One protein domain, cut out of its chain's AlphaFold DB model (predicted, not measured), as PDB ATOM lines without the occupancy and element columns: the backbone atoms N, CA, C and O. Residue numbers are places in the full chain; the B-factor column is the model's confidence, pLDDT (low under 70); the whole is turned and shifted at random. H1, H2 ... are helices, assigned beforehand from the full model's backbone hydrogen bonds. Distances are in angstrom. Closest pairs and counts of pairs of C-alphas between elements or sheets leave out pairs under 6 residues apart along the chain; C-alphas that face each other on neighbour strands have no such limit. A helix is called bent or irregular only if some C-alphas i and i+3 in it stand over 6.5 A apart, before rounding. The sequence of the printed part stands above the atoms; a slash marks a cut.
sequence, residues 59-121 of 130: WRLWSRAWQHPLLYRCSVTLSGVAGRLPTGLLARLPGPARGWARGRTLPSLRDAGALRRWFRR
ATOM      1  N   TRP A  59     181.032 223.917 125.937       87.56
ATOM      2  CA  TRP A  59     180.488 223.818 124.579       87.56
ATOM      3  C   TRP A  59     181.539 224.027 123.486       87.56
ATOM      4  O   TRP A  59     181.515 223.328 122.473       87.56
ATOM      5  N   ARG A  60     182.492 224.950 123.675       89.69
ATOM      6  CA  ARG A  60     183.594 225.168 122.719       89.69
ATOM      7  C   ARG A  60     184.526 223.960 122.648       89.69
ATOM      8  O   ARG A  60     184.884 223.548 121.547       89.69
ATOM      9  N   LEU A  61     184.891 223.387 123.794       91.31
ATOM     10  CA  LEU A  61     185.702 222.169 123.873       91.31
ATOM     11  C   LEU A  61     184.988 220.991 123.209       91.31
ATOM     12  O   LEU A  61     185.578 220.314 122.372       91.31
ATOM     13  N   TRP A  62     183.710 220.791 123.528       89.50
ATOM     14  CA  TRP A  62     182.887 219.740 122.932       89.50
ATOM     15  C   TRP A  62     182.772 219.895 121.410       89.50
ATOM     16  O   TRP A  62     182.983 218.930 120.677       89.50
ATOM     17  N   SER A  63     182.523 221.115 120.923       92.25
ATOM     18  CA  SER A  63     182.472 221.423 119.488       92.25
ATOM     19  C   SER A  63     183.798 221.094 118.795       92.25
ATOM     20  O   SER A  63     183.820 220.350 117.814       92.25
ATOM     21  N   ARG A  64     184.924 221.551 119.353       92.00
ATOM     22  CA  ARG A  64     186.258 221.281 118.799       92.00
ATOM     23  C   ARG A  64     186.599 219.787 118.809       92.00
ATOM     24  O   ARG A  64     187.185 219.290 117.851       92.00
ATOM     25  N   ALA A  65     186.205 219.064 119.857       91.00
ATOM     26  CA  ALA A  65     186.409 217.623 119.948       91.00
ATOM     27  C   ALA A  65     185.650 216.869 118.845       91.00
ATOM     28  O   ALA A  65     186.214 215.982 118.208       91.00
ATOM     29  N   TRP A  66     184.401 217.247 118.565       90.88
ATOM     30  CA  TRP A  66     183.578 216.578 117.554       90.88
ATOM     31  C   TRP A  66     183.822 217.016 116.115       90.88
ATOM     32  O   TRP A  66     183.480 216.273 115.196       90.88
ATOM     33  N   GLN A  67     184.463 218.165 115.907       92.50
ATOM     34  CA  GLN A  67     184.998 218.553 114.602       92.50
ATOM     35  C   GLN A  67     186.191 217.680 114.185       92.50
ATOM     36  O   GLN A  67     186.449 217.520 112.993       92.50
ATOM     37  N   HIS A  68     186.915 217.083 115.140       93.50
ATOM     38  CA  HIS A  68     188.089 216.276 114.831       93.50
ATOM     39  C   HIS A  68     187.708 214.832 114.438       93.50
ATOM     40  O   HIS A  68     187.183 214.074 115.265       93.50
ATOM     41  N   PRO A  69     188.032 214.370 113.213       88.31
ATOM     42  CA  PRO A  69     187.564 213.082 112.698       88.31
ATOM     43  C   PRO A  69     188.087 211.876 113.490       88.31
ATOM     44  O   PRO A  69     187.392 210.864 113.587       88.31
ATOM     45  N   LEU A  70     189.287 211.963 114.080       89.81
ATOM     46  CA  LEU A  70     189.834 210.878 114.907       89.81
ATOM     47  C   LEU A  70     189.092 210.742 116.238       89.81
ATOM     48  O   LEU A  70     188.698 209.635 116.591       89.81
ATOM     49  N   LEU A  71     188.825 211.854 116.932       89.44
ATOM     50  CA  LEU A  71     188.086 211.840 118.199       89.44
ATOM     51  C   LEU A  71     186.658 211.344 117.973       89.44
ATOM     52  O   LEU A  71     186.146 210.512 118.729       89.44
ATOM     53  N   TYR A  72     186.053 211.756 116.855       87.44
ATOM     54  CA  TYR A  72     184.766 211.221 116.444       87.44
ATOM     55  C   TYR A  72     184.819 209.701 116.215       87.44
ATOM     56  O   TYR A  72     183.923 208.968 116.618       87.44
ATOM     57  N   ARG A  73     185.851 209.181 115.543       85.94
ATOM     58  CA  ARG A  73     185.967 207.732 115.300       85.94
ATOM     59  C   ARG A  73     186.179 206.953 116.597       85.94
ATOM     60  O   ARG A  73     185.505 205.943 116.783       85.94
ATOM     61  N   CYS A  74     187.054 207.442 117.474       88.69
ATOM     62  CA  CYS A  74     187.357 206.812 118.756       88.69
ATOM     63  C   CYS A  74     186.131 206.743 119.666       88.69
ATOM     64  O   CYS A  74     185.866 205.712 120.268       88.69
ATOM     65  N   SER A  75     185.336 207.805 119.746       85.81
ATOM     66  CA  SER A  75     184.116 207.790 120.560       85.81
ATOM     67  C   SER A  75     183.083 206.768 120.063       85.81
ATOM     68  O   SER A  75     182.457 206.094 120.879       85.81
ATOM     69  N   VAL A  76     182.926 206.585 118.747       84.19
ATOM     70  CA  VAL A  76     182.008 205.582 118.180       84.19
ATOM     71  C   VAL A  76     182.496 204.159 118.452       84.19
ATOM     72  O   VAL A  76     181.683 203.298 118.790       84.19
ATOM     73  N   THR A  77     183.799 203.890 118.328       82.56
ATOM     74  CA  THR A  77     184.360 202.567 118.648       82.56
ATOM     75  C   THR A  77     184.249 202.274 120.140       82.56
ATOM     76  O   THR A  77     183.800 201.190 120.514       82.56
ATOM     77  N   LEU A  78     184.551 203.260 120.987       83.12
ATOM     78  CA  LEU A  78     184.405 203.162 122.437       83.12
ATOM     79  C   LEU A  78     182.944 202.933 122.839       83.12
ATOM     80  O   LEU A  78     182.677 202.114 123.708       83.12
ATOM     81  N   SER A  79     181.992 203.585 122.164       78.75
ATOM     82  CA  SER A  79     180.555 203.401 122.409       78.75
ATOM     83  C   SER A  79     180.093 201.975 122.103       78.75
ATOM     84  O   SER A  79     179.280 201.429 122.841       78.75
ATOM     85  N   GLY A  80     180.642 201.336 121.064       76.81
ATOM     86  CA  GLY A  80     180.352 199.931 120.750       76.81
ATOM     87  C   GLY A  80     180.885 198.952 121.801       76.81
ATOM     88  O   GLY A  80     180.240 197.947 122.095       76.81
ATOM     89  N   VAL A  81     182.039 199.257 122.404       76.69
ATOM     90  CA  VAL A  81     182.593 198.487 123.531       76.69
ATOM     91  C   VAL A  81     181.787 198.746 124.805       76.69
ATOM     92  O   VAL A  81     181.387 197.801 125.479       76.69
ATOM     93  N   ALA A  82     181.467 200.008 125.094       73.88
ATOM     94  CA  ALA A  82     180.645 200.409 126.232       73.88
ATOM     95  C   ALA A  82     179.213 199.856 126.147       73.88
ATOM     96  O   ALA A  82     178.617 199.549 127.169       73.88
ATOM     97  N   GLY A  83     178.679 199.631 124.944       72.25
ATOM     98  CA  GLY A  83     177.399 198.953 124.721       72.25
ATOM     99  C   GLY A  83     177.373 197.468 125.087       72.25
ATOM    100  O   GLY A  83     176.308 196.853 125.038       72.25
ATOM    101  N   ARG A  84     178.523 196.880 125.440       70.56
ATOM    102  CA  ARG A  84     178.609 195.540 126.040       70.56
ATOM    103  C   ARG A  84     178.429 195.567 127.556       70.56
ATOM    104  O   ARG A  84     178.174 194.519 128.141       70.56
ATOM    105  N   LEU A  85     178.553 196.739 128.179       71.44
ATOM    106  CA  LEU A  85     178.265 196.934 129.593       71.44
ATOM    107  C   LEU A  85     176.743 196.969 129.801       71.44
ATOM    108  O   LEU A  85     176.009 197.367 128.890       71.44
ATOM    109  N   PRO A  86     176.245 196.562 130.981       69.19
ATOM    110  CA  PRO A  86     174.823 196.652 131.279       69.19
ATOM    111  C   PRO A  86     174.351 198.102 131.107       69.19
ATOM    112  O   PRO A  86     174.984 199.031 131.607       69.19
ATOM    113  N   THR A  87     173.226 198.305 130.419       64.44
ATOM    114  CA  THR A  87     172.654 199.634 130.118       64.44
ATOM    115  C   THR A  87     172.391 200.476 131.373       64.44
ATOM    116  O   THR A  87     172.428 201.704 131.316       64.44
ATOM    117  N   GLY A  88     172.222 199.829 132.531       65.50
ATOM    118  CA  GLY A  88     172.110 200.477 133.841       65.50
ATOM    119  C   GLY A  88     173.418 201.048 134.408       65.50
ATOM    120  O   GLY A  88     173.372 201.809 135.372       65.50
ATOM    121  N   LEU A  89     174.588 200.738 133.835       68.81
ATOM    122  CA  LEU A  89     175.872 201.274 134.304       68.81
ATOM    123  C   LEU A  89     175.979 202.783 134.047       68.81
ATOM    124  O   LEU A  89     176.511 203.511 134.880       68.81
ATOM    125  N   LEU A  90     175.406 203.277 132.942       64.50
ATOM    126  CA  LEU A  90     175.363 204.718 132.676       64.50
ATOM    127  C   LEU A  90     174.460 205.459 133.676       64.50
ATOM    128  O   LEU A  90     174.767 206.583 134.061       64.50
ATOM    129  N   ALA A  91     173.396 204.812 134.165       64.81
ATOM    130  CA  ALA A  91     172.563 205.346 135.246       64.81
ATOM    131  C   ALA A  91     173.282 205.357 136.615       64.81
ATOM    132  O   ALA A  91     172.830 206.024 137.550       64.81
ATOM    133  N   ARG A  92     174.415 204.648 136.730       68.19
ATOM    134  CA  ARG A  92     175.300 204.621 137.905       68.19
ATOM    135  C   ARG A  92     176.491 205.586 137.805       68.19
ATOM    136  O   ARG A  92     177.225 205.704 138.780       68.19
ATOM    137  N   LEU A  93     176.688 206.285 136.680       73.62
ATOM    138  CA  LEU A  93     177.794 207.240 136.527       73.62
ATOM    139  C   LEU A  93     177.665 208.406 137.522       73.62
ATOM    140  O   LEU A  93     176.600 209.012 137.609       73.62
ATOM    141  N   PRO A  94     178.725 208.777 138.254       74.00
ATOM    142  CA  PRO A  94     178.654 209.888 139.192       74.00
ATOM    143  C   PRO A  94     178.422 211.234 138.481       74.00
ATOM    144  O   PRO A  94     178.800 211.439 137.326       74.00
ATOM    145  N   GLY A  95     177.805 212.175 139.197       79.56
ATOM    146  CA  GLY A  95     177.664 213.565 138.756       79.56
ATOM    147  C   GLY A  95     176.518 213.824 137.758       79.56
ATOM    148  O   GLY A  95     175.484 213.147 137.806       79.56
ATOM    149  N   PRO A  96     176.655 214.828 136.864       76.38
ATOM    150  CA  PRO A  96     175.566 215.290 135.995       76.38
ATOM    151  C   PRO A  96     175.091 214.218 135.008       76.38
ATOM    152  O   PRO A  96     173.949 214.269 134.557       76.38
ATOM    153  N   ALA A  97     175.920 213.210 134.722       76.31
ATOM    154  CA  ALA A  97     175.559 212.074 133.880       76.31
ATOM    155  C   ALA A  97     174.417 211.234 134.479       76.31
ATOM    156  O   ALA A  97     173.474 210.910 133.762       76.31
ATOM    157  N   ARG A  98     174.427 210.947 135.792       79.38
ATOM    158  CA  ARG A  98     173.307 210.257 136.463       79.38
ATOM    159  C   ARG A  98     172.054 211.112 136.522       79.38
ATOM    160  O   ARG A  98     170.963 210.573 136.378       79.38
ATOM    161  N   GLY A  99     172.196 212.424 136.713       81.25
ATOM    162  CA  GLY A  99     171.069 213.357 136.622       81.25
ATOM    163  C   GLY A  99     170.435 213.339 135.229       81.25
ATOM    164  O   GLY A  99     169.223 213.214 135.103       81.25
ATOM    165  N   TRP A 100     171.262 213.367 134.183       77.19
ATOM    166  CA  TRP A 100     170.822 213.294 132.792       77.19
ATOM    167  C   TRP A 100     170.240 211.920 132.411       77.19
ATOM    168  O   TRP A 100     169.267 211.855 131.662       77.19
ATOM    169  N   ALA A 101     170.779 210.825 132.949       79.69
ATOM    170  CA  ALA A 101     170.274 209.470 132.720       79.69
ATOM    171  C   ALA A 101     169.010 209.145 133.540       79.69
ATOM    172  O   ALA A 101     168.317 208.169 133.249       79.69
ATOM    173  N   ARG A 102     168.681 209.948 134.562       80.38
ATOM    174  CA  ARG A 102     167.498 209.741 135.403       80.38
ATOM    175  C   ARG A 102     166.229 209.889 134.554       80.38
ATOM    176  O   ARG A 102     166.023 210.911 133.910       80.38
ATOM    177  N   GLY A 103     165.393 208.851 134.547       77.19
ATOM    178  CA  GLY A 103     164.139 208.823 133.788       77.19
ATOM    179  C   GLY A 103     164.291 208.594 132.279       77.19
ATOM    180  O   GLY A 103     163.292 208.633 131.569       77.19
ATOM    181  N   ARG A 104     165.507 208.342 131.770       78.81
ATOM    182  CA  ARG A 104     165.738 208.025 130.352       78.81
ATOM    183  C   ARG A 104     166.106 206.555 130.179       78.81
ATOM    184  O   ARG A 104     167.087 206.083 130.749       78.81
ATOM    185  N   THR A 105     165.356 205.839 129.346       76.81
ATOM    186  CA  THR A 105     165.750 204.507 128.873       76.81
ATOM    187  C   THR A 105     166.840 204.658 127.821       76.81
ATOM    188  O   THR A 105     166.608 205.226 126.753       76.81
ATOM    189  N   LEU A 106     168.045 204.173 128.120       72.19
ATOM    190  CA  LEU A 106     169.160 204.238 127.181       72.19
ATOM    191  C   LEU A 106     169.068 203.076 126.181       72.19
ATOM    192  O   LEU A 106     168.975 201.923 126.611       72.19
ATOM    193  N   PRO A 107     169.111 203.345 124.863       72.00
ATOM    194  CA  PRO A 107     169.163 202.287 123.867       72.00
ATOM    195  C   PRO A 107     170.479 201.518 123.989       72.00
ATOM    196  O   PRO A 107     171.496 202.052 124.444       72.00
ATOM    197  N   SER A 108     170.483 200.257 123.554       73.00
ATOM    198  CA  SER A 108     171.720 199.484 123.543       73.00
ATOM    199  C   SER A 108     172.726 200.134 122.586       73.00
ATOM    200  O   SER A 108     172.429 200.380 121.417       73.00
ATOM    201  N   LEU A 109     173.935 200.412 123.075       72.31
ATOM    202  CA  LEU A 109     175.022 200.943 122.243       72.31
ATOM    203  C   LEU A 109     175.768 199.827 121.491       72.31
ATOM    204  O   LEU A 109     176.764 200.085 120.820       72.31
ATOM    205  N   ARG A 110     175.293 198.578 121.586       69.44
ATOM    206  CA  ARG A 110     175.908 197.397 120.962       69.44
ATOM    207  C   ARG A 110     175.976 197.532 119.437       69.44
ATOM    208  O   ARG A 110     176.975 197.150 118.831       69.44
ATOM    209  N   ASP A 111     174.976 198.182 118.845       73.38
ATOM    210  CA  ASP A 111     174.908 198.456 117.409       73.38
ATOM    211  C   ASP A 111     175.533 199.801 117.009       73.38
ATOM    212  O   ASP A 111     175.345 200.278 115.884       73.38
ATOM    213  N   ALA A 112     176.329 200.425 117.885       76.06
ATOM    214  CA  ALA A 112     177.027 201.660 117.553       76.06
ATOM    215  C   ALA A 112     177.852 201.500 116.258       76.06
ATOM    216  O   ALA A 112     178.608 200.544 116.032       76.06
ATOM    217  N   GLY A 113     177.649 202.444 115.338       79.25
ATOM    218  CA  GLY A 113     178.267 202.428 114.013       79.25
ATOM    219  C   GLY A 113     177.637 201.467 112.994       79.25
ATOM    220  O   GLY A 113     178.119 201.441 111.859       79.25
ATOM    221  N   ALA A 114     176.571 200.725 113.325       83.62
ATOM    222  CA  ALA A 114     175.850 199.868 112.373       83.62
ATOM    223  C   ALA A 114     175.296 200.676 111.194       83.62
ATOM    224  O   ALA A 114     175.555 200.314 110.047       83.62
ATOM    225  N   LEU A 115     174.669 201.826 111.468       84.31
ATOM    226  CA  LEU A 115     174.192 202.762 110.444       84.31
ATOM    227  C   LEU A 115     175.324 203.195 109.499       84.31
ATOM    228  O   LEU A 115     175.193 203.127 108.281       84.31
ATOM    229  N   ARG A 116     176.492 203.561 110.042       83.12
ATOM    230  CA  ARG A 116     177.660 203.959 109.238       83.12
ATOM    231  C   ARG A 116     178.232 202.799 108.415       83.12
ATOM    232  O   ARG A 116     178.679 203.013 107.289       83.12
ATOM    233  N   ARG A 117     178.281 201.578 108.963       85.94
ATOM    234  CA  ARG A 117     178.702 200.374 108.218       85.94
ATOM    235  C   ARG A 117     177.729 200.084 107.079       85.94
ATOM    236  O   ARG A 117     178.162 199.829 105.961       85.94
ATOM    237  N   TRP A 118     176.436 200.180 107.354       86.44
ATOM    238  CA  TRP A 118     175.375 200.027 106.369       86.44
ATOM    239  C   TRP A 118     175.471 201.071 105.246       86.44
ATOM    240  O   TRP A 118     175.449 200.685 104.079       86.44
ATOM    241  N   PHE A 119     175.714 202.349 105.568       88.50
ATOM    242  CA  PHE A 119     175.887 203.412 104.566       88.50
ATOM    243  C   PHE A 119     177.100 203.154 103.668       88.50
ATOM    244  O   PHE A 119     176.998 203.252 102.450       88.50
ATOM    245  N   ARG A 120     178.237 202.745 104.253       86.81
ATOM    246  CA  ARG A 120     179.439 202.387 103.482       86.81
ATOM    247  C   ARG A 120     179.219 201.204 102.545       86.81
ATOM    248  O   ARG A 120     179.798 201.189 101.468       86.81
ATOM    249  N   ARG A 121     178.397 200.223 102.930       87.88
ATOM    250  CA  ARG A 121     178.054 199.093 102.049       87.88
ATOM    251  C   ARG A 121     177.207 199.535 100.856       87.88
ATOM    252  O   ARG A 121     177.490 199.107  99.747       87.88
TER     253      ARG A 121
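AT A GLANCE: This is residues 59 to 121 of the 130 residues of the protein "DUF3390 domain-containing protein" of Pseudonocardiaceae bacterium (UniProt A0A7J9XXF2). The domain is an open chain of five helices with few contacts: H1 and H2 meet end to end in an L, a small helical hairpin of H3 and H4 follows beyond the far end of H2, and the link of residues 102 to 113 leads back past that end of H2 to H5. Residues 59 to 65 of H1 and 115 to 121 of H5 stick out, and H5 touches no other helix. The printed part has 63 residues with five named helices, in the order H1, H2, H3, H4, H5, and no named strand; its class is all helix. The whole is loose, with a radius of gyration of the C-alphas of 13.5 A, and spans 35 by 29 by 16 A.

HOW THE PARTS SIT: H1, residues 59 to 67, and H2, residues 69 to 82, only just touch, with 3 pairs of C-alphas within 8 A, and they touch only at the corner by their tight link. Their closest C-alphas are those of Trp 66 and Tyr 72, 5.6 A apart, and H2 touches H1 with residues 71 to 72 alone. Their lines are about perpendicular, at 86 degrees. H3, residues 87 to 92, is apart from H2. H3 and H4, residues 96 to 101, touch and form a helical hairpin; their closest C-alphas are those of Ala 91 and Arg 98, 5.1 A apart. They run opposite ways at a shallow tilt of 34 degrees, only just short of steep. H5, residues 114 to 121, is apart from H1, H2, H3 and H4. Every O i to N i+4 pair is within hydrogen-bond range in H1, H2, H4 and H5; in H3 it is 1 of 2.

IN THESE COORDINATES: H1 begins at C-alpha 59, at (180.488, 223.818, 124.579), and is 12.1 A long from first to last C-alpha. H2, the longest helix with 14 residues, measures 19.8 A and ends at C-alpha 82, at (180.645, 200.409, 126.232). H3 and H4 have 6 residues each and measure 9.6 A and 8.5 A. H3 is neither bent nor irregular, but only just: C-alphas 87 and 90 are 6.3 A apart. H5 measures 10.6 A and ends at C-alpha 121, at (178.054, 199.093, 102.049).

THE WHOLE: The two C-alphas farthest apart are those of Gly 95 and Arg 121, 39.5 A. The printed part has no cut. The links H1 to H2, H2 to H3 and H3 to H4 are tight, and the link H4 to H5, with 12 residues, is long. The mean pLDDT of the printed part is 80.1; residues 86 to 92 and residue 110 are under 70.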